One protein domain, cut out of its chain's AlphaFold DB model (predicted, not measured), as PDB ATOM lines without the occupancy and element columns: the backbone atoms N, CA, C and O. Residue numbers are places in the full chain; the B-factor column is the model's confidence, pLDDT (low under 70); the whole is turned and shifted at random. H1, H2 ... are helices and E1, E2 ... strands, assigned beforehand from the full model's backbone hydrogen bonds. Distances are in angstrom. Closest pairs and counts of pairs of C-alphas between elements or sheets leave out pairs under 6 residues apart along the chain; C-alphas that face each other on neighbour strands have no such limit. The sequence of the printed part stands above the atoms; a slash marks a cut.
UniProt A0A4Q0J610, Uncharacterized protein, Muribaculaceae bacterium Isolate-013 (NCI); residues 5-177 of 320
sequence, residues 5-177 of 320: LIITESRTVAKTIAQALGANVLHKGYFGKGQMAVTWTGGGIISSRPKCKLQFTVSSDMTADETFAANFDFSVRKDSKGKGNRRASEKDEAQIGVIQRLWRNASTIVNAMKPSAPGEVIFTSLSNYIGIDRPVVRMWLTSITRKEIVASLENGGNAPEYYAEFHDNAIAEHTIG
ATOM      1  N   LEU A   5      44.808  23.996 -13.301       98.25
ATOM      2  CA  LEU A   5      44.233  24.195 -11.973       98.25
ATOM      3  C   LEU A   5      43.957  25.678 -11.741       98.25
ATOM      4  O   LEU A   5      44.889  26.463 -11.627       98.25
ATOM      5  N   ILE A   6      42.687  26.045 -11.607       98.44
ATOM      6  CA  ILE A   6      42.256  27.401 -11.263       98.44
ATOM      7  C   ILE A   6      41.995  27.475  -9.757       98.44
ATOM      8  O   ILE A   6      41.282  26.633  -9.202       98.44
ATOM      9  N   ILE A   7      42.567  28.474  -9.086       98.56
ATOM     10  CA  ILE A   7      42.467  28.654  -7.632       98.56
ATOM     11  C   ILE A   7      41.945  30.054  -7.332       98.56
ATOM     12  O   ILE A   7      42.485  31.038  -7.823       98.56
ATOM     13  N   THR A   8      40.920  30.145  -6.489       98.12
ATOM     14  CA  THR A   8      40.366  31.420  -6.009       98.12
ATOM     15  C   THR A   8      40.158  31.400  -4.492       98.12
ATOM     16  O   THR A   8      40.324  30.376  -3.831       98.12
ATOM     17  N   GLU A   9      39.769  32.524  -3.903       95.25
ATOM     18  CA  GLU A   9      39.487  32.619  -2.472       95.25
ATOM     19  C   GLU A   9      38.130  31.996  -2.118       95.25
ATOM     20  O   GLU A   9      37.977  31.318  -1.100       95.25
ATOM     21  N   SER A  10      37.124  32.231  -2.961       95.62
ATOM     22  CA  SER A  10      35.719  31.990  -2.641       95.62
ATOM     23  C   SER A  10      35.169  30.770  -3.367       95.62
ATOM     24  O   SER A  10      35.278  30.643  -4.584       95.62
ATOM     25  N   ARG A  11      34.472  29.893  -2.633       96.12
ATOM     26  CA  ARG A  11      33.739  28.769  -3.237       96.12
ATOM     27  C   ARG A  11      32.672  29.244  -4.229       96.12
ATOM     28  O   ARG A  11      32.419  28.554  -5.213       96.12
ATOM     29  N   THR A  12      32.043  30.391  -3.966       95.19
ATOM     30  CA  THR A  12      31.031  30.975  -4.859       95.19
ATOM     31  C   THR A  12      31.663  31.350  -6.195       95.19
ATOM     32  O   THR A  12      31.184  30.905  -7.232       95.19
ATOM     33  N   VAL A  13      32.802  32.045  -6.163       97.25
ATOM     34  CA  VAL A  13      33.554  32.413  -7.371       97.25
ATOM     35  C   VAL A  13      34.052  31.164  -8.103       97.25
ATOM     36  O   VAL A  13      33.876  31.052  -9.312       97.25
ATOM     37  N   ALA A  14      34.562  30.162  -7.377       98.12
ATOM     38  CA  ALA A  14      34.981  28.889  -7.967       98.12
ATOM     39  C   ALA A  14      33.834  28.179  -8.705       98.12
ATOM     40  O   ALA A  14      34.042  27.624  -9.783       98.12
ATOM     41  N   LYS A  15      32.615  28.213  -8.150       97.38
ATOM     42  CA  LYS A  15      31.421  27.668  -8.807       97.38
ATOM     43  C   LYS A  15      31.119  28.427 -10.101       97.38
ATOM     44  O   LYS A  15      30.896  27.779 -11.120       97.38
ATOM     45  N   THR A  16      31.133  29.760 -10.074       97.00
ATOM     46  CA  THR A  16      30.859  30.587 -11.260       97.00
ATOM     47  C   THR A  16      31.900  30.362 -12.356       97.00
ATOM     48  O   THR A  16      31.531  30.139 -13.507       97.00
ATOM     49  N   ILE A  17      33.188  30.304 -11.998       97.94
ATOM     50  CA  ILE A  17      34.282  29.971 -12.923       97.94
ATOM     51  C   ILE A  17      34.073  28.580 -13.532       97.94
ATOM     52  O   ILE A  17      34.095  28.417 -14.751       97.94
ATOM     53  N   ALA A  18      33.802  27.572 -12.700       97.69
ATOM     54  CA  ALA A  18      33.563  26.213 -13.169       97.69
ATOM     55  C   ALA A  18      32.351  26.117 -14.111       97.69
ATOM     56  O   ALA A  18      32.390  25.373 -15.088       97.69
ATOM     57  N   GLN A  19      31.281  26.869 -13.848       96.75
ATOM     58  CA  GLN A  19      30.108  26.932 -14.723       96.75
ATOM     59  C   GLN A  19      30.416  27.636 -16.048       96.75
ATOM     60  O   GLN A  19      30.049  27.115 -17.101       96.75
ATOM     61  N   ALA A  20      31.115  28.773 -16.011       96.62
ATOM     62  CA  ALA A  20      31.497  29.531 -17.200       96.62
ATOM     63  C   ALA A  20      32.344  28.694 -18.172       96.62
ATOM     64  O   ALA A  20      32.098  28.722 -19.379       96.62
ATOM     65  N   LEU A  21      33.270  27.902 -17.622       96.12
ATOM     66  CA  LEU A  21      34.238  27.078 -18.355       96.12
ATOM     67  C   LEU A  21      33.756  25.638 -18.617       96.12
ATOM     68  O   LEU A  21      34.489  24.822 -19.167       96.12
ATOM     69  N   GLY A  22      32.537  25.281 -18.198       94.81
ATOM     70  CA  GLY A  22      31.980  23.937 -18.398       94.81
ATOM     71  C   GLY A  22      32.583  22.833 -17.510       94.81
ATOM     72  O   GLY A  22      32.267  21.657 -17.701       94.81
ATOM     73  N   ALA A  23      33.388  23.186 -16.505       94.19
ATOM     74  CA  ALA A  23      33.982  22.293 -15.506       94.19
ATOM     75  C   ALA A  23      33.057  22.034 -14.294       94.19
ATOM     76  O   ALA A  23      33.499  21.969 -13.152       94.19
ATOM     77  N   ASN A  24      31.753  21.886 -14.530       92.81
ATOM     78  CA  ASN A  24      30.690  22.003 -13.522       92.81
ATOM     79  C   ASN A  24      30.455  20.778 -12.609       92.81
ATOM     80  O   ASN A  24      29.513  20.793 -11.813       92.81
ATOM     81  N   VAL A  25      31.270  19.724 -12.693       96.62
ATOM     82  CA  VAL A  25      31.105  18.530 -11.846       96.62
ATOM     83  C   VAL A  25      31.706  18.799 -10.469       96.62
ATOM     84  O   VAL A  25      32.905  19.041 -10.347       96.62
ATOM     85  N   LEU A  26      30.872  18.763  -9.428       97.19
ATOM     86  CA  LEU A  26      31.302  18.979  -8.048       97.19
ATOM     87  C   LEU A  26      31.972  17.723  -7.478       97.19
ATOM     88  O   LEU A  26      31.370  16.654  -7.423       97.19
ATOM     89  N   HIS A  27      33.183  17.899  -6.959       96.75
ATOM     90  CA  HIS A  27      33.926  16.919  -6.172       96.75
ATOM     91  C   HIS A  27      34.130  17.439  -4.743       96.75
ATOM     92  O   HIS A  27      33.808  18.585  -4.409       96.75
ATOM     93  N   LYS A  28      34.698  16.610  -3.861       95.75
ATOM     94  CA  LYS A  28      35.051  17.047  -2.502       95.75
ATOM     95  C   LYS A  28      36.187  18.078  -2.561       95.75
ATOM     96  O   LYS A  28      37.343  17.712  -2.748       95.75
ATOM     97  N   GLY A  29      35.835  19.353  -2.389       96.00
ATOM     98  CA  GLY A  29      36.772  20.478  -2.289       96.00
ATOM     99  C   GLY A  29      37.131  21.171  -3.607       96.00
ATOM    100  O   GLY A  29      37.931  22.095  -3.575       96.00
ATOM    101  N   TYR A  30      36.569  20.760  -4.748       98.12
ATOM    102  CA  TYR A  30      36.812  21.393  -6.052       98.12
ATOM    103  C   TYR A  30      35.697  21.055  -7.053       98.12
ATOM    104  O   TYR A  30      34.925  20.121  -6.844       98.12
ATOM    105  N   PHE A  31      35.624  21.795  -8.154       98.25
ATOM    106  CA  PHE A  31      34.854  21.451  -9.348       98.25
ATOM    107  C   PHE A  31      35.813  20.976 -10.441       98.25
ATOM    108  O   PHE A  31      36.913  21.510 -10.542       98.25
ATOM    109  N   GLY A  32      35.456  19.989 -11.261       95.88
ATOM    110  CA  GLY A  32      36.366  19.558 -12.323       95.88
ATOM    111  C   GLY A  32      35.770  18.615 -13.354       95.88
ATOM    112  O   GLY A  32      35.064  17.668 -13.013       95.88
ATOM    113  N   LYS A  33      36.106  18.855 -14.623       94.19
ATOM    114  CA  LYS A  33      35.713  18.050 -15.787       94.19
ATOM    115  C   LYS A  33      36.817  18.136 -16.842       94.19
ATOM    116  O   LYS A  33      37.362  19.211 -17.075       94.19
ATOM    117  N   GLY A  34      37.121  17.021 -17.506       90.44
ATOM    118  CA  GLY A  34      38.179  16.982 -18.517       90.44
ATOM    119  C   GLY A  34      39.550  17.297 -17.911       90.44
ATOM    120  O   GLY A  34      39.929  16.692 -16.913       90.44
ATOM    121  N   GLN A  35      40.272  18.244 -18.509       92.50
ATOM    122  CA  GLN A  35      41.624  18.651 -18.091       92.50
ATOM    123  C   GLN A  35      41.623  19.890 -17.177       92.50
ATOM    124  O   GLN A  35      42.646  20.550 -17.028       92.50
ATOM    125  N   MET A  36      40.481  20.230 -16.572       95.88
ATOM    126  CA  MET A  36      40.334  21.437 -15.759       95.88
ATOM    127  C   MET A  36      39.794  21.118 -14.370       95.88
ATOM    128  O   MET A  36      38.802  20.395 -14.221       95.88
ATOM    129  N   ALA A  37      40.423  21.711 -13.360       97.75
ATOM    130  CA  ALA A  37      39.950  21.718 -11.985       97.75
ATOM    131  C   ALA A  37      39.897  23.154 -11.455       97.75
ATOM    132  O   ALA A  37      40.814  23.938 -11.678       97.75
ATOM    133  N   VAL A  38      38.834  23.488 -10.728       98.44
ATOM    134  CA  VAL A  38      38.620  24.787 -10.087       98.44
ATOM    135  C   VAL A  38      38.427  24.559  -8.595       98.44
ATOM    136  O   VAL A  38      37.482  23.886  -8.178       98.44
ATOM    137  N   THR A  39      39.318  25.100  -7.776       98.50
ATOM    138  CA  THR A  39      39.291  24.955  -6.317       98.50
ATOM    139  C   THR A  39      39.297  26.317  -5.629       98.50
ATOM    140  O   THR A  39      39.421  27.360  -6.272       98.50
ATOM    141  N   TRP A  40      39.125  26.318  -4.310       98.12
ATOM    142  CA  TRP A  40      39.127  27.527  -3.497       98.12
ATOM    143  C   TRP A  40      39.917  27.349  -2.199       98.12
ATOM    144  O   TRP A  40      40.016  26.240  -1.670       98.12
ATOM    145  N   THR A  41      40.434  28.447  -1.650       95.81
ATOM    146  CA  THR A  41      41.144  28.450  -0.360       95.81
ATOM    147  C   THR A  41      40.222  28.721   0.829       95.81
ATOM    148  O   THR A  41      40.469  28.228   1.925       95.81
ATOM    149  N   GLY A  42      39.122  29.456   0.649       90.38
ATOM    150  CA  GLY A  42      38.271  29.901   1.757       90.38
ATOM    151  C   GLY A  42      38.939  30.982   2.617       90.38
ATOM    152  O   GLY A  42      38.875  30.909   3.850       90.38
ATOM    153  N   GLY A  43      39.605  31.944   1.970       88.06
ATOM    154  CA  GLY A  43      40.402  32.999   2.609       88.06
ATOM    155  C   GLY A  43      41.888  32.643   2.716       88.06
ATOM    156  O   GLY A  43      42.387  31.762   2.013       88.06
ATOM    157  N   GLY A  44      42.592  33.295   3.645       87.06
ATOM    158  CA  GLY A  44      43.973  32.962   4.018       87.06
ATOM    159  C   GLY A  44      44.062  31.624   4.754       87.06
ATOM    160  O   GLY A  44      44.193  31.584   5.975       87.06
ATOM    161  N   ILE A  45      43.920  30.518   4.020       93.00
ATOM    162  CA  ILE A  45      44.023  29.146   4.546       93.00
ATOM    163  C   ILE A  45      45.450  28.801   4.986       93.00
ATOM    164  O   ILE A  45      45.633  27.968   5.873       93.00
ATOM    165  N   ILE A  46      46.447  29.470   4.404       95.69
ATOM    166  CA  ILE A  46      47.837  29.450   4.848       95.69
ATOM    167  C   ILE A  46      48.111  30.723   5.646       95.69
ATOM    168  O   ILE A  46      47.794  31.827   5.216       95.69
ATOM    169  N   SER A  47      48.708  30.553   6.821       92.75
ATOM    170  CA  SER A  47      49.254  31.618   7.650       92.75
ATOM    171  C   SER A  47      50.740  31.768   7.339       92.75
ATOM    172  O   SER A  47      51.509  30.836   7.579       92.75
ATOM    173  N   SER A  48      51.126  32.948   6.854       93.31
ATOM    174  CA  SER A  48      52.514  33.409   6.801       93.31
ATOM    175  C   SER A  48      52.889  34.028   8.150       93.31
ATOM    176  O   SER A  48      52.220  34.961   8.606       93.31
ATOM    177  N   ARG A  49      53.933  33.531   8.815       92.25
ATOM    178  CA  ARG A  49      54.428  34.079  10.090       92.25
ATOM    179  C   ARG A  49      55.889  34.493   9.967       92.25
ATOM    180  O   ARG A  49      56.665  33.666   9.506       92.25
ATOM    181  N   PRO A  50      56.285  35.695  10.421       92.81
ATOM    182  CA  PRO A  50      57.693  36.069  10.436       92.81
ATOM    183  C   PRO A  50      58.523  35.044  11.218       92.81
ATOM    184  O   PRO A  50      58.180  34.715  12.358       92.81
ATOM    185  N   LYS A  51      59.609  34.549  10.612       92.69
ATOM    186  CA  LYS A  51      60.545  33.584  11.221       92.69
ATOM    187  C   LYS A  51      61.216  34.161  12.459       92.69
ATOM    188  O   LYS A  51      61.408  33.478  13.463       92.69
ATOM    189  N   CYS A  52      61.565  35.441  12.389       86.06
ATOM    190  CA  CYS A  52      62.232  36.168  13.452       86.06
ATOM    191  C   CYS A  52      61.560  37.526  13.664       86.06
ATOM    192  O   CYS A  52      61.011  38.117  12.742       86.06
ATOM    193  N   LYS A  53      61.610  38.027  14.900       81.12
ATOM    194  CA  LYS A  53      61.138  39.379  15.244       81.12
ATOM    195  C   LYS A  53      62.219  40.452  15.107       81.12
ATOM    196  O   LYS A  53      61.896  41.629  15.123       81.12
ATOM    197  N   LEU A  54      63.487  40.043  15.086       83.12
ATOM    198  CA  LEU A  54      64.643  40.937  15.219       83.12
ATOM    199  C   LEU A  54      65.581  40.894  14.012       83.12
ATOM    200  O   LEU A  54      66.497  41.703  13.931       83.12
ATOM    201  N   GLN A  55      65.394  39.928  13.116       86.31
ATOM    202  CA  GLN A  55      66.238  39.740  11.945       86.31
ATOM    203  C   GLN A  55      65.366  39.732  10.704       86.31
ATOM    204  O   GLN A  55      64.312  39.094  10.693       86.31
ATOM    205  N   PHE A  56      65.846  40.435   9.688       91.69
ATOM    206  CA  PHE A  56      65.233  40.535   8.379       91.69
ATOM    207  C   PHE A  56      66.324  40.309   7.335       91.69
ATOM    208  O   PHE A  56      67.382  40.938   7.401       91.69
ATOM    209  N   THR A  57      66.099  39.379   6.415       92.12
ATOM    210  CA  THR A  57      67.042  39.032   5.349       92.12
ATOM    211  C   THR A  57      66.599  39.688   4.054       92.12
ATOM    212  O   THR A  57      65.495  39.436   3.586       92.12
ATOM    213  N   VAL A  58      67.470  40.512   3.476       93.44
ATOM    214  CA  VAL A  58      67.259  41.149   2.175       93.44
ATOM    215  C   VAL A  58      68.610  41.400   1.511       93.44
ATOM    216  O   VAL A  58      69.615  41.598   2.197       93.44
ATOM    217  N   SER A  59      68.625  41.385   0.184       91.94
ATOM    218  CA  SER A  59      69.761  41.746  -0.663       91.94
ATOM    219  C   SER A  59      69.258  42.593  -1.832       91.94
ATOM    220  O   SER A  59      68.072  42.563  -2.149       91.94
ATOM    221  N   SER A  60      70.145  43.363  -2.465       89.88
ATOM    222  CA  SER A  60      69.800  44.272  -3.569       89.88
ATOM    223  C   SER A  60      69.275  43.571  -4.825       89.88
ATOM    224  O   SER A  60      68.713  44.228  -5.692       89.88
ATOM    225  N   ASP A  61      69.506  42.266  -4.947       93.00
ATOM    226  CA  ASP A  61      69.108  41.412  -6.066       93.00
ATOM    227  C   ASP A  61      67.918  40.495  -5.746       93.00
ATOM    228  O   ASP A  61      67.472  39.767  -6.628       93.00
ATOM    229  N   MET A  62      67.393  40.530  -4.515       94.31
ATOM    230  CA  MET A  62      66.218  39.740  -4.150       94.31
ATOM    231  C   MET A  62      64.937  40.390  -4.668       94.31
ATOM    232  O   MET A  62      64.690  41.578  -4.462       94.31
ATOM    233  N   THR A  63      64.078  39.570  -5.258       95.62
ATOM    234  CA  THR A  63      62.691  39.927  -5.573       95.62
ATOM    235  C   THR A  63      61.844  40.071  -4.299       95.62
ATOM    236  O   THR A  63      62.227  39.624  -3.206       95.62
ATOM    237  N   ALA A  64      60.656  40.675  -4.427       96.00
ATOM    238  CA  ALA A  64      59.696  40.759  -3.327       96.00
ATOM    239  C   ALA A  64      59.291  39.358  -2.826       96.00
ATOM    240  O   ALA A  64      59.291  39.107  -1.619       96.00
ATOM    241  N   ASP A  65      59.047  38.421  -3.747       96.81
ATOM    242  CA  ASP A  65      58.714  37.025  -3.445       96.81
ATOM    243  C   ASP A  65      59.835  36.286  -2.704       96.81
ATOM    244  O   ASP A  65      59.579  35.609  -1.704       96.81
ATOM    245  N   GLU A  66      61.089  36.430  -3.144       96.50
ATOM    246  CA  GLU A  66      62.240  35.823  -2.462       96.50
ATOM    247  C   GLU A  66      62.426  36.405  -1.062       96.50
ATOM    248  O   GLU A  66      62.697  35.669  -0.108       96.50
ATOM    249  N   THR A  67      62.233  37.718  -0.912       96.31
ATOM    250  CA  THR A  67      62.303  38.391   0.391       96.31
ATOM    251  C   THR A  67      61.200  37.882   1.314       96.31
ATOM    252  O   THR A  67      61.459  37.565   2.480       96.31
ATOM    253  N   PHE A  68      59.983  37.709   0.805       96.88
ATOM    254  CA  PHE A  68      58.878  37.141   1.567       96.88
ATOM    255  C   PHE A  68      59.161  35.691   1.995       96.88
ATOM    256  O   PHE A  68      59.063  35.358   3.181       96.88
ATOM    257  N   ALA A  69      59.603  34.839   1.068       96.75
ATOM    258  CA  ALA A  69      59.943  33.440   1.335       96.75
ATOM    259  C   ALA A  69      61.101  33.285   2.343       96.75
ATOM    260  O   ALA A  69      61.086  32.409   3.223       96.75
ATOM    261  N   ALA A  70      62.105  34.162   2.261       95.44
ATOM    262  CA  ALA A  70      63.245  34.169   3.169       95.44
ATOM    263  C   ALA A  70      62.831  34.499   4.609       95.44
ATOM    264  O   ALA A  70      63.348  33.879   5.541       95.44
ATOM    265  N   ASN A  71      61.857  35.394   4.801       96.31
ATOM    266  CA  ASN A  71      61.506  35.938   6.115       96.31
ATOM    267  C   ASN A  71      60.284  35.288   6.787       96.31
ATOM    268  O   ASN A  71      60.087  35.497   7.987       96.31
ATOM    269  N   PHE A  72      59.487  34.480   6.079       96.75
ATOM    270  CA  PHE A  72      58.240  33.913   6.610       96.75
ATOM    271  C   PHE A  72      58.197  32.378   6.601       96.75
ATOM    272  O   PHE A  72      58.660  31.723   5.672       96.75
ATOM    273  N   ASP A  73      57.605  31.807   7.651       95.81
ATOM    274  CA  ASP A  73      57.179  30.410   7.713       95.81
ATOM    275  C   ASP A  73      55.714  30.287   7.299       95.81
ATOM    276  O   ASP A  73      54.851  31.053   7.747       95.81
ATOM    277  N   PHE A  74      55.412  29.264   6.504       96.88
ATOM    278  CA  PHE A  74      54.078  29.023   5.966       96.88
ATOM    279  C   PHE A  74      53.473  27.769   6.589       96.88
ATOM    280  O   PHE A  74      54.049  26.684   6.551       96.88
ATOM    281  N   SER A  75      52.288  27.900   7.182       94.94
ATOM    282  CA  SER A  75      51.582  26.772   7.801       94.94
ATOM    283  C   SER A  75      50.075  26.907   7.640       94.94
ATOM    284  O   SER A  75      49.562  28.018   7.514       94.94
ATOM    285  N   VAL A  76      49.344  25.791   7.667       94.06
ATOM    286  CA  VAL A  76      47.873  25.826   7.642       94.06
ATOM    287  C   VAL A  76      47.365  26.669   8.812       94.06
ATOM    288  O   VAL A  76      47.853  26.541   9.944       94.06
ATOM    289  N   ARG A  77      46.404  27.560   8.541       89.88
ATOM    290  CA  ARG A  77      45.820  28.435   9.555       89.88
ATOM    291  C   ARG A  77      45.307  27.603  10.725       89.88
ATOM    292  O   ARG A  77      44.700  26.548  10.551       89.88
ATOM    293  N   LYS A  78      45.556  28.097  11.930       85.69
ATOM    294  CA  LYS A  78      45.086  27.467  13.163       85.69
ATOM    295  C   LYS A  78      43.797  28.147  13.589       85.69
ATOM    296  O   LYS A  78      43.734  29.376  13.552       85.69
ATOM    297  N   ASP A  79      42.787  27.375  13.967       68.75
ATOM    298  CA  ASP A  79      41.542  27.953  14.445       68.75
ATOM    299  C   ASP A  79      41.723  28.605  15.828       68.75
ATOM    300  O   ASP A  79      42.638  28.308  16.602       68.75
ATOM    301  N   SER A  80      40.882  29.602  16.100       56.50
ATOM    302  CA  SER A  80      40.876  30.376  17.345       56.50
ATOM    303  C   SER A  80      39.870  29.841  18.367       56.50
ATOM    304  O   SER A  80      39.647  30.473  19.401       56.50
ATOM    305  N   LYS A  81      39.250  28.683  18.106       52.47
ATOM    306  CA  LYS A  81      38.213  28.115  18.972       52.47
ATOM    307  C   LYS A  81      38.831  27.419  20.194       52.47
ATOM    308  O   LYS A  81      38.786  26.204  20.316       52.47
ATOM    309  N   GLY A  82      39.373  28.211  21.126       46.75
ATOM    310  CA  GLY A  82      39.700  27.772  22.489       46.75
ATOM    311  C   GLY A  82      40.967  28.385  23.103       46.75
ATOM    312  O   GLY A  82      41.950  28.669  22.420       46.75
ATOM    313  N   LYS A  83      40.964  28.558  24.435       44.91
ATOM    314  CA  LYS A  83      42.186  28.738  25.241       44.91
ATOM    315  C   LYS A  83      42.886  27.375  25.357       44.91
ATOM    316  O   LYS A  83      42.461  26.539  26.143       44.91
ATOM    317  N   GLY A  84      43.939  27.158  24.571       55.59
ATOM    318  CA  GLY A  84      44.738  25.922  24.562       55.59
ATOM    319  C   GLY A  84      45.193  25.541  23.151       55.59
ATOM    320  O   GLY A  84      44.617  26.031  22.188       55.59
ATOM    321  N   ASN A  85      46.266  24.740  23.044       54.66
ATOM    322  CA  ASN A  85      46.994  24.340  21.822       54.66
ATOM    323  C   ASN A  85      46.243  24.561  20.494       54.66
ATOM    324  O   ASN A  85      45.480  23.710  20.044       54.66
ATOM    325  N   ARG A  86      46.535  25.699  19.852       67.19
ATOM    326  CA  ARG A  86      46.002  26.095  18.541       67.19
ATOM    327  C   ARG A  86      46.338  25.017  17.501       67.19
ATOM    328  O   ARG A  86      47.525  24.742  17.284       67.19
ATOM    329  N   ARG A  87      45.331  24.436  16.848       69.75
ATOM    330  CA  ARG A  87      45.484  23.428  15.781       69.75
ATOM    331  C   ARG A  87      44.775  23.891  14.513       69.75
ATOM    332  O   ARG A  87      43.935  24.782  14.564       69.75
ATOM    333  N   ALA A  88      45.189  23.358  13.369       77.94
ATOM    334  CA  ALA A  88      44.459  23.590  12.132       77.94
ATOM    335  C   ALA A  88      43.127  22.837  12.180       77.94
ATOM    336  O   ALA A  88      43.020  21.788  12.819       77.94
ATOM    337  N   SER A  89      42.101  23.400  11.544       84.56
ATOM    338  CA  SER A  89      40.810  22.723  11.465       84.56
ATOM    339  C   SER A  89      40.903  21.550  10.485       84.56
ATOM    340  O   SER A  89      41.502  21.685   9.417       84.56
ATOM    341  N   GLU A  90      40.255  20.421  10.791       87.06
ATOM    342  CA  GLU A  90      40.214  19.253   9.889       87.06
ATOM    343  C   GLU A  90      39.693  19.621   8.490       87.06
ATOM    344  O   GLU A  90      40.097  19.053   7.476       87.06
ATOM    345  N   LYS A  91      38.799  20.618   8.424       89.50
ATOM    346  CA  LYS A  91      38.267  21.159   7.173       89.50
ATOM    347  C   LYS A  91      39.355  21.832   6.335       89.50
ATOM    348  O   LYS A  91      39.400  21.600   5.127       89.50
ATOM    349  N   ASP A  92      40.189  22.666   6.951       92.12
ATOM    350  CA  ASP A  92      41.262  23.369   6.248       92.12
ATOM    351  C   ASP A  92      42.364  22.393   5.826       92.12
ATOM    352  O   ASP A  92      42.808  22.438   4.683       92.12
ATOM    353  N   GLU A  93      42.737  21.448   6.692       93.44
ATOM    354  CA  GLU A  93      43.703  20.397   6.348       93.44
ATOM    355  C   GLU A  93      43.216  19.545   5.168       93.44
ATOM    356  O   GLU A  93      43.959  19.315   4.211       93.44
ATOM    357  N   ALA A  94      41.942  19.138   5.174       94.69
ATOM    358  CA  ALA A  94      41.355  18.399   4.062       94.69
ATOM    359  C   ALA A  94      41.343  19.218   2.760       94.69
ATOM    360  O   ALA A  94      41.642  18.676   1.694       94.69
ATOM    361  N   GLN A  95      41.017  20.512   2.833       97.06
ATOM    362  CA  GLN A  95      41.011  21.393   1.664       97.06
ATOM    363  C   GLN A  95      42.427  21.598   1.105       97.06
ATOM    364  O   GLN A  95      42.625  21.510  -0.107       97.06
ATOM    365  N   ILE A  96      43.429  21.786   1.966       96.88
ATOM    366  CA  ILE A  96      44.839  21.864   1.568       96.88
ATOM    367  C   ILE A  96      45.309  20.565   0.916       96.88
ATOM    368  O   ILE A  96      45.942  20.617  -0.138       96.88
ATOM    369  N   GLY A  97      44.946  19.404   1.467       97.12
ATOM    370  CA  GLY A  97      45.269  18.113   0.858       97.12
ATOM    371  C   GLY A  97      44.694  17.969  -0.558       97.12
ATOM    372  O   GLY A  97      45.362  17.450  -1.458       97.12
ATOM    373  N   VAL A  98      43.482  18.488  -0.794       97.81
ATOM    374  CA  VAL A  98      42.884  18.562  -2.138       97.81
ATOM    375  C   VAL A  98      43.701  19.475  -3.050       97.81
ATOM    376  O   VAL A  98      44.048  19.053  -4.154       97.81
ATOM    377  N   ILE A  99      44.039  20.686  -2.600       98.12
ATOM    378  CA  ILE A  99      44.808  21.659  -3.389       98.12
ATOM    379  C   ILE A  99      46.191  21.098  -3.750       98.12
ATOM    380  O   ILE A  99      46.547  21.107  -4.922       98.12
ATOM    381  N   GLN A 100      46.933  20.530  -2.795       97.94
ATOM    382  CA  GLN A 100      48.253  19.930  -3.031       97.94
ATOM    383  C   GLN A 100      48.204  18.808  -4.073       97.94
ATOM    384  O   GLN A 100      49.060  18.730  -4.957       97.94
ATOM    385  N   ARG A 101      47.192  17.934  -3.993       97.38
ATOM    386  CA  ARG A 101      46.999  16.858  -4.973       97.38
ATOM    387  C   ARG A 101      46.734  17.413  -6.371       97.38
ATOM    388  O   ARG A 101      47.303  16.910  -7.334       97.38
ATOM    389  N   LEU A 102      45.870  18.421  -6.485       97.44
ATOM    390  CA  LEU A 102      45.563  19.048  -7.770       97.44
ATOM    391  C   LEU A 102      46.788  19.783  -8.335       97.44
ATOM    392  O   LEU A 102      47.095  19.609  -9.508       97.44
ATOM    393  N   TRP A 103      47.521  20.526  -7.500       97.69
ATOM    394  CA  TRP A 103      48.709  21.294  -7.892       97.69
ATOM    395  C   TRP A 103      49.820  20.396  -8.442       97.69
ATOM    396  O   TRP A 103      50.418  20.688  -9.476       97.69
ATOM    397  N   ARG A 104      50.058  19.241  -7.801       96.06
ATOM    398  CA  ARG A 104      51.015  18.232  -8.288       96.06
ATOM    399  C   ARG A 104      50.670  17.715  -9.681       96.06
ATOM    400  O   ARG A 104      51.581  17.466 -10.462       96.06
ATOM    401  N   ASN A 105      49.385  17.580  -9.995       94.88
ATOM    402  CA  ASN A 105      48.913  17.030 -11.265       94.88
ATOM    403  C   ASN A 105      48.674  18.091 -12.350       94.88
ATOM    404  O   ASN A 105      48.365  17.722 -13.486       94.88
ATOM    405  N   ALA A 106      48.766  19.376 -12.008       96.94
ATOM    406  CA  ALA A 106      48.569  20.483 -12.930       96.94
ATOM    407  C   ALA A 106      49.847  20.766 -13.734       96.94
ATOM    408  O   ALA A 106      50.954  20.706 -13.202       96.94
ATOM    409  N   SER A 107      49.687  21.093 -15.016       95.94
ATOM    410  CA  SER A 107      50.754  21.656 -15.851       95.94
ATOM    411  C   SER A 107      50.841  23.174 -15.714       95.94
ATOM    412  O   SER A 107      51.913  23.738 -15.891       95.94
ATOM    413  N   THR A 108      49.712  23.819 -15.413       96.75
ATOM    414  CA  THR A 108      49.581  25.274 -15.311       96.75
ATOM    415  C   THR A 108      48.634  25.602 -14.167       96.75
ATOM    416  O   THR A 108      47.561  24.998 -14.046       96.75
ATOM    417  N   ILE A 109      49.030  26.556 -13.334       98.19
ATOM    418  CA  ILE A 109      48.198  27.101 -12.268       98.19
ATOM    419  C   ILE A 109      47.623  28.425 -12.753       98.19
ATOM    420  O   ILE A 109      48.333  29.242 -13.323       98.19
ATOM    421  N   VAL A 110      46.340  28.650 -12.515       98.25
ATOM    422  CA  VAL A 110      45.684  29.927 -12.772       98.25
ATOM    423  C   VAL A 110      45.324  30.548 -11.427       98.25
ATOM    424  O   VAL A 110      44.475  30.030 -10.694       98.25
ATOM    425  N   ASN A 111      45.981  31.658 -11.104       98.31
ATOM    426  CA  ASN A 111      45.662  32.499  -9.962       98.31
ATOM    427  C   ASN A 111      44.427  33.355 -10.297       98.31
ATOM    428  O   ASN A 111      44.522  34.350 -11.016       98.31
ATOM    429  N   ALA A 112      43.273  32.959  -9.761       98.06
ATOM    430  CA  ALA A 112      41.999  33.672  -9.841       98.06
ATOM    431  C   ALA A 112      41.599  34.256  -8.472       98.06
ATOM    432  O   ALA A 112      40.412  34.315  -8.122       98.06
ATOM    433  N   MET A 113      42.580  34.639  -7.646       97.50
ATOM    434  CA  MET A 113      42.311  35.451  -6.462       97.50
ATOM    435  C   MET A 113      41.725  36.801  -6.880       97.50
ATOM    436  O   MET A 113      41.935  37.271  -8.004       97.50
ATOM    437  N   LYS A 114      40.995  37.434  -5.959       95.00
ATOM    438  CA  LYS A 114      40.497  38.799  -6.165       95.00
ATOM    439  C   LYS A 114      41.667  39.720  -6.546       95.00
ATOM    440  O   LYS A 114      42.770  39.483  -6.051       95.00
ATOM    441  N   PRO A 115      41.456  40.719  -7.417       94.69
ATOM    442  CA  PRO A 115      42.505  41.633  -7.870       94.69
ATOM    443  C   PRO A 115      42.882  42.630  -6.759       94.69
ATOM    444  O   PRO A 115      42.504  43.796  -6.776       94.69
ATOM    445  N   SER A 116      43.549  42.131  -5.717       93.94
ATOM    446  CA  SER A 116      43.851  42.873  -4.497       93.94
ATOM    447  C   SER A 116      45.172  42.425  -3.883       93.94
ATOM    448  O   SER A 116      45.541  41.256  -4.002       93.94
ATOM    449  N   ALA A 117      45.847  43.324  -3.161       94.12
ATOM    450  CA  ALA A 117      47.096  42.995  -2.477       94.12
ATOM    451  C   ALA A 117      46.944  41.801  -1.506       94.12
ATOM    452  O   ALA A 117      47.741  40.864  -1.585       94.12
ATOM    453  N   PRO A 118      45.873  41.708  -0.680       94.12
ATOM    454  CA  PRO A 118      45.619  40.500   0.107       94.12
ATOM    455  C   PRO A 118      45.434  39.232  -0.739       94.12
ATOM    456  O   PRO A 118      45.809  38.147  -0.298       94.12
ATOM    457  N   GLY A 119      44.846  39.343  -1.933       96.00
ATOM    458  CA  GLY A 119      44.683  38.226  -2.864       96.00
ATOM    459  C   GLY A 119      46.025  37.666  -3.337       96.00
ATOM    460  O   GLY A 119      46.214  36.448  -3.307       96.00
ATOM    461  N   GLU A 120      46.964  38.547  -3.685       97.06
ATOM    462  CA  GLU A 120      48.330  38.170  -4.072       97.06
ATOM    463  C   GLU A 120      49.059  37.478  -2.916       97.06
ATOM    464  O   GLU A 120      49.531  36.351  -3.065       97.06
ATOM    465  N   VAL A 121      49.017  38.060  -1.715       97.06
ATOM    466  CA  VAL A 121      49.624  37.472  -0.510       97.06
ATOM    467  C   VAL A 121      49.055  36.084  -0.193       97.06
ATOM    468  O   VAL A 121      49.806  35.175   0.178       97.06
ATOM    469  N   ILE A 122      47.738  35.883  -0.333       97.31
ATOM    470  CA  ILE A 122      47.097  34.576  -0.114       97.31
ATOM    471  C   ILE A 122      47.642  33.539  -1.103       97.31
ATOM    472  O   ILE A 122      47.942  32.412  -0.694       97.31
ATOM    473  N   PHE A 123      47.765  33.895  -2.383       98.25
ATOM    474  CA  PHE A 123      48.270  32.985  -3.407       98.25
ATOM    475  C   PHE A 123      49.764  32.693  -3.224       98.25
ATOM    476  O   PHE A 123      50.148  31.522  -3.192       98.25
ATOM    477  N   THR A 124      50.595  33.716  -3.017       98.00
ATOM    478  CA  THR A 124      52.039  33.560  -2.788       98.00
ATOM    479  C   THR A 124      52.320  32.741  -1.528       98.00
ATOM    480  O   THR A 124      53.178  31.855  -1.538       98.00
ATOM    481  N   SER A 125      51.542  32.934  -0.456       98.12
ATOM    482  CA  SER A 125      51.635  32.105   0.755       98.12
ATOM    483  C   SER A 125      51.298  30.637   0.484       98.12
ATOM    484  O   SER A 125      51.953  29.736   1.009       98.12
ATOM    485  N   LEU A 126      50.277  30.379  -0.339       98.25
ATOM    486  CA  LEU A 126      49.910  29.027  -0.754       98.25
ATOM    487  C   LEU A 126      51.005  28.380  -1.612       98.25
ATOM    488  O   LEU A 126      51.341  27.222  -1.370       98.25
ATOM    489  N   SER A 127      51.568  29.119  -2.568       98.00
ATOM    490  CA  SER A 127      52.653  28.648  -3.436       98.00
ATOM    491  C   SER A 127      53.885  28.248  -2.617       98.00
ATOM    492  O   SER A 127      54.353  27.112  -2.719       98.00
ATOM    493  N   ASN A 128      54.323  29.119  -1.698       98.06
ATOM    494  CA  ASN A 128      55.433  28.843  -0.782       98.06
ATOM    495  C   ASN A 128      55.171  27.629   0.121       98.06
ATOM    496  O   ASN A 128      56.058  26.805   0.330       98.06
ATOM    497  N   TYR A 129      53.945  27.482   0.634       97.94
ATOM    498  CA  TYR A 129      53.568  26.311   1.428       97.94
ATOM    499  C   TYR A 129      53.607  25.003   0.621       97.94
ATOM    500  O   TYR A 129      53.966  23.952   1.155       97.94
ATOM    501  N   ILE A 130      53.197  25.040  -0.650       97.62
ATOM    502  CA  ILE A 130      53.198  23.861  -1.522       97.62
ATOM    503  C   ILE A 130      54.624  23.498  -1.953       97.62
ATOM    504  O   ILE A 130      54.934  22.308  -2.017       97.62
ATOM    505  N   GLY A 131      55.470  24.493  -2.234       96.75
ATOM    506  CA  GLY A 131      56.888  24.304  -2.557       96.75
ATOM    507  C   GLY A 131      57.139  23.543  -3.863       96.75
ATOM    508  O   GLY A 131      58.156  22.867  -3.993       96.75
ATOM    509  N   ILE A 132      56.194  23.589  -4.808       96.69
ATOM    510  CA  ILE A 132      56.308  22.943  -6.123       96.69
ATOM    511  C   ILE A 132      56.119  24.007  -7.190       96.69
ATOM    512  O   ILE A 132      55.003  24.499  -7.375       96.69
ATOM    513  N   ASP A 133      57.197  24.297  -7.908       95.12
ATOM    514  CA  ASP A 133      57.184  25.266  -8.994       95.12
ATOM    515  C   ASP A 133      56.306  24.796 -10.163       95.12
ATOM    516  O   ASP A 133      56.320  23.625 -10.571       95.12
ATOM    517  N   ARG A 134      55.491  25.722 -10.668       95.69
ATOM    518  CA  ARG A 134      54.567  25.535 -11.785       95.69
ATOM    519  C   ARG A 134      54.381  26.875 -12.496       95.69
ATOM    520  O   ARG A 134      54.240  27.880 -11.811       95.69
ATOM    521  N   PRO A 135      54.241  26.891 -13.835       96.56
ATOM    522  CA  PRO A 135      53.821  28.090 -14.548       96.56
ATOM    523  C   PRO A 135      52.504  28.629 -13.980       96.56
ATOM    524  O   PRO A 135      51.508  27.893 -13.921       96.56
ATOM    525  N   VAL A 136      52.510  29.898 -13.572       96.88
ATOM    526  CA  VAL A 136      51.341  30.604 -13.040       96.88
ATOM    527  C   VAL A 136      50.840  31.608 -14.069       96.88
ATOM    528  O   VAL A 136      51.597  32.422 -14.584       96.88
ATOM    529  N   VAL A 137      49.541  31.561 -14.335       96.50
ATOM    530  CA  VAL A 137      48.799  32.544 -15.121       96.50
ATOM    531  C   VAL A 137      47.906  33.340 -14.181       96.50
ATOM    532  O   VAL A 137      47.196  32.756 -13.358       96.50
ATOM    533  N   ARG A 138      47.888  34.666 -14.305       96.81
ATOM    534  CA  ARG A 138      46.997  35.515 -13.513       96.81
ATOM    535  C   ARG A 138      45.693  35.801 -14.266       96.81
ATOM    536  O   ARG A 138      45.683  36.454 -15.305       96.81
ATOM    537  N   MET A 139      44.585  35.317 -13.704       97.00
ATOM    538  CA  MET A 139      43.212  35.604 -14.134       97.00
ATOM    539  C   MET A 139      42.670  36.773 -13.305       97.00
ATOM    540  O   MET A 139      42.169  36.587 -12.194       97.00
ATOM    541  N   TRP A 140      42.845  37.985 -13.820       95.00
ATOM    542  CA  TRP A 140      42.533  39.252 -13.165       95.00
ATOM    543  C   TRP A 140      41.073  39.644 -13.415       95.00
ATOM    544  O   TRP A 140      40.749  40.299 -14.399       95.00
ATOM    545  N   LEU A 141      40.166  39.179 -12.551       94.88
ATOM    546  CA  LEU A 141      38.727  39.401 -12.727       94.88
ATOM    547  C   LEU A 141      38.271  40.667 -11.992       94.88
ATOM    548  O   LEU A 141      38.086  40.638 -10.772       94.88
ATOM    549  N   THR A 142      38.037  41.756 -12.717       93.44
ATOM    550  CA  THR A 142      37.367  42.952 -12.186       93.44
ATOM    551  C   THR A 142      35.856  42.747 -12.117       93.44
ATOM    552  O   THR A 142      35.191  43.398 -11.314       93.44
ATOM    553  N   SER A 143      35.306  41.771 -12.842       92.69
ATOM    554  CA  SER A 143      33.927  41.317 -12.678       92.69
ATOM    555  C   SER A 143      33.787  39.796 -12.802       92.69
ATOM    556  O   SER A 143      34.375  39.140 -13.661       92.69
ATOM    557  N   ILE A 144      32.962  39.187 -11.943       95.56
ATOM    558  CA  ILE A 144      32.725  37.733 -11.959       95.56
ATOM    559  C   ILE A 144      31.616  37.399 -12.971       95.56
ATOM    560  O   ILE A 144      30.531  36.938 -12.616       95.56
ATOM    561  N   THR A 145      31.885  37.647 -14.256       93.69
ATOM    562  CA  THR A 145      30.959  37.360 -15.364       93.69
ATOM    563  C   THR A 145      31.488  36.260 -16.274       93.69
ATOM    564  O   THR A 145      32.693  36.070 -16.430       93.69
ATOM    565  N   ARG A 146      30.581  35.536 -16.945       94.75
ATOM    566  CA  ARG A 146      30.972  34.498 -17.914       94.75
ATOM    567  C   ARG A 146      31.863  35.057 -19.029       94.75
ATOM    568  O   ARG A 146      32.807  34.382 -19.419       94.75
ATOM    569  N   LYS A 147      31.543  36.254 -19.534       91.69
ATOM    570  CA  LYS A 147      32.278  36.913 -20.625       91.69
ATOM    571  C   LYS A 147      33.746  37.107 -20.244       91.69
ATOM    572  O   LYS A 147      34.622  36.689 -20.990       91.69
ATOM    573  N   GLU A 148      33.992  37.666 -19.066       91.88
ATOM    574  CA  GLU A 148      35.341  37.982 -18.594       91.88
ATOM    575  C   GLU A 148      36.142  36.733 -18.210       91.88
ATOM    576  O   GLU A 148      37.303  36.607 -18.584       91.88
ATOM    577  N   ILE A 149      35.507  35.757 -17.552       96.50
ATOM    578  CA  ILE A 149      36.155  34.489 -17.179       96.50
ATOM    579  C   ILE A 149      36.639  33.722 -18.416       96.50
ATOM    580  O   ILE A 149      37.746  33.184 -18.416       96.50
ATOM    581  N   VAL A 150      35.804  33.646 -19.458       95.88
ATOM    582  CA  VAL A 150      36.156  32.956 -20.707       95.88
ATOM    583  C   VAL A 150      37.270  33.712 -21.430       95.88
ATOM    584  O   VAL A 150      38.287  33.100 -21.746       95.88
ATOM    585  N   ALA A 151      37.127  35.031 -21.596       93.19
ATOM    586  CA  ALA A 151      38.127  35.861 -22.268       93.19
ATOM    587  C   ALA A 151      39.500  35.804 -21.576       93.19
ATOM    588  O   ALA A 151      40.521  35.634 -22.237       93.19
ATOM    589  N   SER A 152      39.529  35.878 -20.240       93.81
ATOM    590  CA  SER A 152      40.765  35.785 -19.456       93.81
ATOM    591  C   SER A 152      41.499  34.465 -19.691       93.81
ATOM    592  O   SER A 152      42.715  34.454 -19.877       93.81
ATOM    593  N   LEU A 153      40.779  33.339 -19.725       92.81
ATOM    594  CA  LEU A 153      41.413  32.041 -19.946       92.81
ATOM    595  C   LEU A 153      41.900  31.868 -21.392       92.81
ATOM    596  O   LEU A 153      42.991  31.338 -21.594       92.81
ATOM    597  N   GLU A 154      41.110  32.298 -22.379       92.31
ATOM    598  CA  GLU A 154      41.462  32.205 -23.806       92.31
ATOM    599  C   GLU A 154      42.727  33.004 -24.142       92.31
ATOM    600  O   GLU A 154      43.550  32.543 -24.932       92.31
ATOM    601  N   ASN A 155      42.930  34.140 -23.470       90.19
ATOM    602  CA  ASN A 155      44.116  34.981 -23.622       90.19
ATOM    603  C   ASN A 155      45.335  34.489 -22.817       90.19
ATOM    604  O   ASN A 155      46.401  35.094 -22.886       90.19
ATOM    605  N   GLY A 156      45.207  33.394 -22.058       87.94
ATOM    606  CA  GLY A 156      46.282  32.905 -21.190       87.94
ATOM    607  C   GLY A 156      46.550  33.816 -19.988       87.94
ATOM    608  O   GLY A 156      47.670  33.846 -19.487       87.94
ATOM    609  N   GLY A 157      45.525  34.536 -19.528       90.06
ATOM    610  CA  GLY A 157      45.594  35.589 -18.521       90.06
ATOM    611  C   GLY A 157      45.092  36.923 -19.071       90.06
ATOM    612  O   GLY A 157      45.004  37.136 -20.276       90.06
ATOM    613  N   ASN A 158      44.744  37.829 -18.168       92.62
ATOM    614  CA  ASN A 158      44.342  39.203 -18.495       92.62
ATOM    615  C   ASN A 158      44.854  40.184 -17.436       92.62
ATOM    616  O   ASN A 158      44.177  41.151 -17.096       92.62
ATOM    617  N   ALA A 159      46.002  39.871 -16.840       92.44
ATOM    618  CA  ALA A 159      46.631  40.770 -15.893       92.44
ATOM    619  C   ALA A 159      46.995  42.088 -16.595       92.44
ATOM    620  O   ALA A 159      47.485  42.031 -17.725       92.44
ATOM    621  N   PRO A 160      46.758  43.238 -15.947       91.31
ATOM    622  CA  PRO A 160      47.062  44.536 -16.533       91.31
ATOM    623  C   PRO A 160      48.568  44.745 -16.702       91.31
ATOM    624  O   PRO A 160      49.366  44.076 -16.044       91.31
ATOM    625  N   GLU A 161      48.971  45.715 -17.527       90.62
ATOM    626  CA  GLU A 161      50.390  46.029 -17.766       90.62
ATOM    627  C   GLU A 161      51.158  46.327 -16.462       90.62
ATOM    628  O   GLU A 161      52.276  45.848 -16.266       90.62
ATOM    629  N   TYR A 162      50.520  47.016 -15.511       90.88
ATOM    630  CA  TYR A 162      51.098  47.345 -14.203       90.88
ATOM    631  C   TYR A 162      51.093  46.176 -13.194       90.88
ATOM    632  O   TYR A 162      51.505  46.348 -12.045       90.88
ATOM    633  N   TYR A 163      50.614  44.982 -13.569       94.06
ATOM    634  CA  TYR A 163      50.431  43.867 -12.632       94.06
ATOM    635  C   TYR A 163      51.720  43.454 -11.919       94.06
ATOM    636  O   TYR A 163      51.671  43.149 -10.730       94.06
ATOM    637  N   ALA A 164      52.858  43.437 -12.620       94.69
ATOM    638  CA  ALA A 164      54.132  43.037 -12.022       94.69
ATOM    639  C   ALA A 164      54.507  43.958 -10.848       94.69
ATOM    640  O   ALA A 164      54.765  43.478  -9.748       94.69
ATOM    641  N   GLU A 165      54.419  45.275 -11.051       95.25
ATOM    642  CA  GLU A 165      54.663  46.270 -10.003       95.25
ATOM    643  C   GLU A 165      53.629  46.169  -8.872       95.25
ATOM    644  O   GLU A 165      53.978  46.217  -7.694       95.25
ATOM    645  N   PHE A 166      52.349  45.981  -9.210       94.44
ATOM    646  CA  PHE A 166      51.298  45.785  -8.212       94.44
ATOM    647  C   PHE A 166      51.567  44.568  -7.320       94.44
ATOM    648  O   PHE A 166      51.394  44.644  -6.102       94.44
ATOM    649  N   HIS A 167      51.973  43.447  -7.918       96.75
ATOM    650  CA  HIS A 167      52.291  42.220  -7.200       96.75
ATOM    651  C   HIS A 167      53.495  42.428  -6.277       96.75
ATOM    652  O   HIS A 167      53.399  42.142  -5.084       96.75
ATOM    653  N   ASP A 168      54.584  43.000  -6.794       96.12
ATOM    654  CA  ASP A 168      55.786  43.277  -6.005       96.12
ATOM    655  C   ASP A 168      55.483  44.198  -4.820       96.12
ATOM    656  O   ASP A 168      55.876  43.894  -3.691       96.12
ATOM    657  N   ASN A 169      54.711  45.267  -5.036       95.44
ATOM    658  CA  ASN A 169      54.288  46.172  -3.969       95.44
ATOM    659  C   ASN A 169      53.417  45.454  -2.930       95.44
ATOM    660  O   ASN A 169      53.671  45.572  -1.733       95.44
ATOM    661  N   ALA A 170      52.442  44.647  -3.362       95.50
ATOM    662  CA  ALA A 170      51.582  43.883  -2.458       95.50
ATOM    663  C   ALA A 170      52.379  42.929  -1.551       95.50
ATOM    664  O   ALA A 170      52.111  42.829  -0.349       95.50
ATOM    665  N   ILE A 171      53.362  42.224  -2.119       97.25
ATOM    666  CA  ILE A 171      54.216  41.301  -1.372       97.25
ATOM    667  C   ILE A 171      55.198  42.062  -0.478       97.25
ATOM    668  O   ILE A 171      55.363  41.692   0.689       97.25
ATOM    669  N   ALA A 172      55.813  43.140  -0.969       95.25
ATOM    670  CA  ALA A 172      56.753  43.955  -0.207       95.25
ATOM    671  C   ALA A 172      56.085  44.619   1.004       95.25
ATOM    672  O   ALA A 172      56.584  44.482   2.123       95.25
ATOM    673  N   GLU A 173      54.931  45.267   0.813       94.75
ATOM    674  CA  GLU A 173      54.162  45.906   1.884       94.75
ATOM    675  C   GLU A 173      53.781  44.901   2.974       94.75
ATOM    676  O   GLU A 173      54.029  45.138   4.159       94.75
ATOM    677  N   HIS A 174      53.259  43.734   2.585       94.75
ATOM    678  CA  HIS A 174      52.937  42.672   3.541       94.75
ATOM    679  C   HIS A 174      54.179  42.155   4.275       94.75
ATOM    680  O   HIS A 174      54.134  41.904   5.481       94.75
ATOM    681  N   THR A 175      55.304  42.034   3.569       94.44
ATOM    682  CA  THR A 175      56.574  41.546   4.121       94.44
ATOM    683  C   THR A 175      57.132  42.477   5.196       94.44
ATOM    684  O   THR A 175      57.606  41.996   6.227       94.44
ATOM    685  N   ILE A 176      57.045  43.797   4.998       92.00
ATOM    686  CA  ILE A 176      57.499  44.797   5.982       92.00
ATOM    687  C   ILE A 176      56.439  45.128   7.044       92.00
ATOM    688  O   ILE A 176      56.725  45.861   7.990       92.00
ATOM    689  N   GLY A 177      55.221  44.592   6.909       89.56
ATOM    690  CA  GLY A 177      54.099  44.895   7.798       89.56
ATOM    691  C   GLY A 177      53.517  46.294   7.589       89.56
ATOM    692  O   GLY A 177      52.955  46.870   8.523       89.56
TER     693      GLY A 177
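AT A GLANCE: This is residues 5 to 177 of the 320 residues of an uncharacterized protein of Muribaculaceae bacterium Isolate-013 (NCI) (UniProt A0A4Q0J610). A twisted sheet of five strands has H1 packed on one face and H3 on the other, and H4 lies between this sheet and a small ribbon of two strands, E4 and E5. Beyond H4, H2 and H6 lie side by side, while H5 sits at the far end of H1. The printed part has 173 residues, with six named helices and seven named strands in the order E1 H1 E2 E3 E4 H2 E5 H3 E6 H4 E7 H5 H6. The larger sheet, in the order E2 E3 E1 E6 E7, is mixed, the ribbon is antiparallel, and the class is mixed, helices and strands. The whole is compact, with a radius of gyration of the C-alphas of 16.5 A and spans of 50 by 42 by 26 A.

IN THESE COORDINATES: E1, residues 5 to 8, begins at C-alpha 5 (44.233, 24.195, -11.973). H1 is residues 11 to 20, E2 30 to 33, E3 36 to 40, E4 46 to 50, H2 64 to 71 and E5 72 to 76. H3, residues 90 to 105, is 23.0 A long and begins at C-alpha 90 (40.214, 19.253, 9.889). E6 is residues 108 to 111, H4 117 to 130 with 20.1 A, E7 136 to 138 and H5 146 to 154. H6, residues 163 to 176, is 19.9 A long and ends at C-alpha 176 (57.499, 44.797, 5.982).

HOW THE PARTS SIT: E2 and E3 form an antiparallel hairpin, with N 31 and O 38 at 2.8 A. E3 and E1 are parallel, with N 6 and O 37 at 2.8 A; E1 and E6 are parallel, with N 110 and O 5 at 2.8 A. E6, H4 and E7 make a strand-helix-strand unit, two parallel neighbour strands with a helix between, its crossover right-handed; N 137 and O 109 are 2.8 A apart. Three layers have H3 and H4 on one face of this sheet and H1 on the other. H1 has a height over the sheet of 7.8 A, H3 9.6 A. H5 only grazes the sheet and touches H1, about perpendicular at 76 degrees, closest at the C-alphas of Ala 20 and Arg 146, 5.0 A. E4 and E5 are antiparallel, with N 47 and O 75 at 2.8 A; the closest C-alphas of E5 and H4 are Phe 74 and Tyr 129, 5.3 A. H4, with residues 117 to 121 alone, touches H6 about perpendicular at 78 degrees, closest at the C-alphas of Ala 117 and Ala 170, 4.6 A. H2 touches H6 at a shallow tilt of 23 degrees, the same way, closest at the C-alphas of Ala 64 and Ala 172, 5.3 A. In the six helices every O i to N i+4 pair is within hydrogen-bond range.

THE WHOLE: The C-alphas farthest apart, Gly 22 and Leu 54, are 49.9 A apart. The printed part has no cut. The links E4 to H2 and E5 to H3 are long. Mean pLDDT of the printed part is 92.7; residues 79 to 87 are under 70.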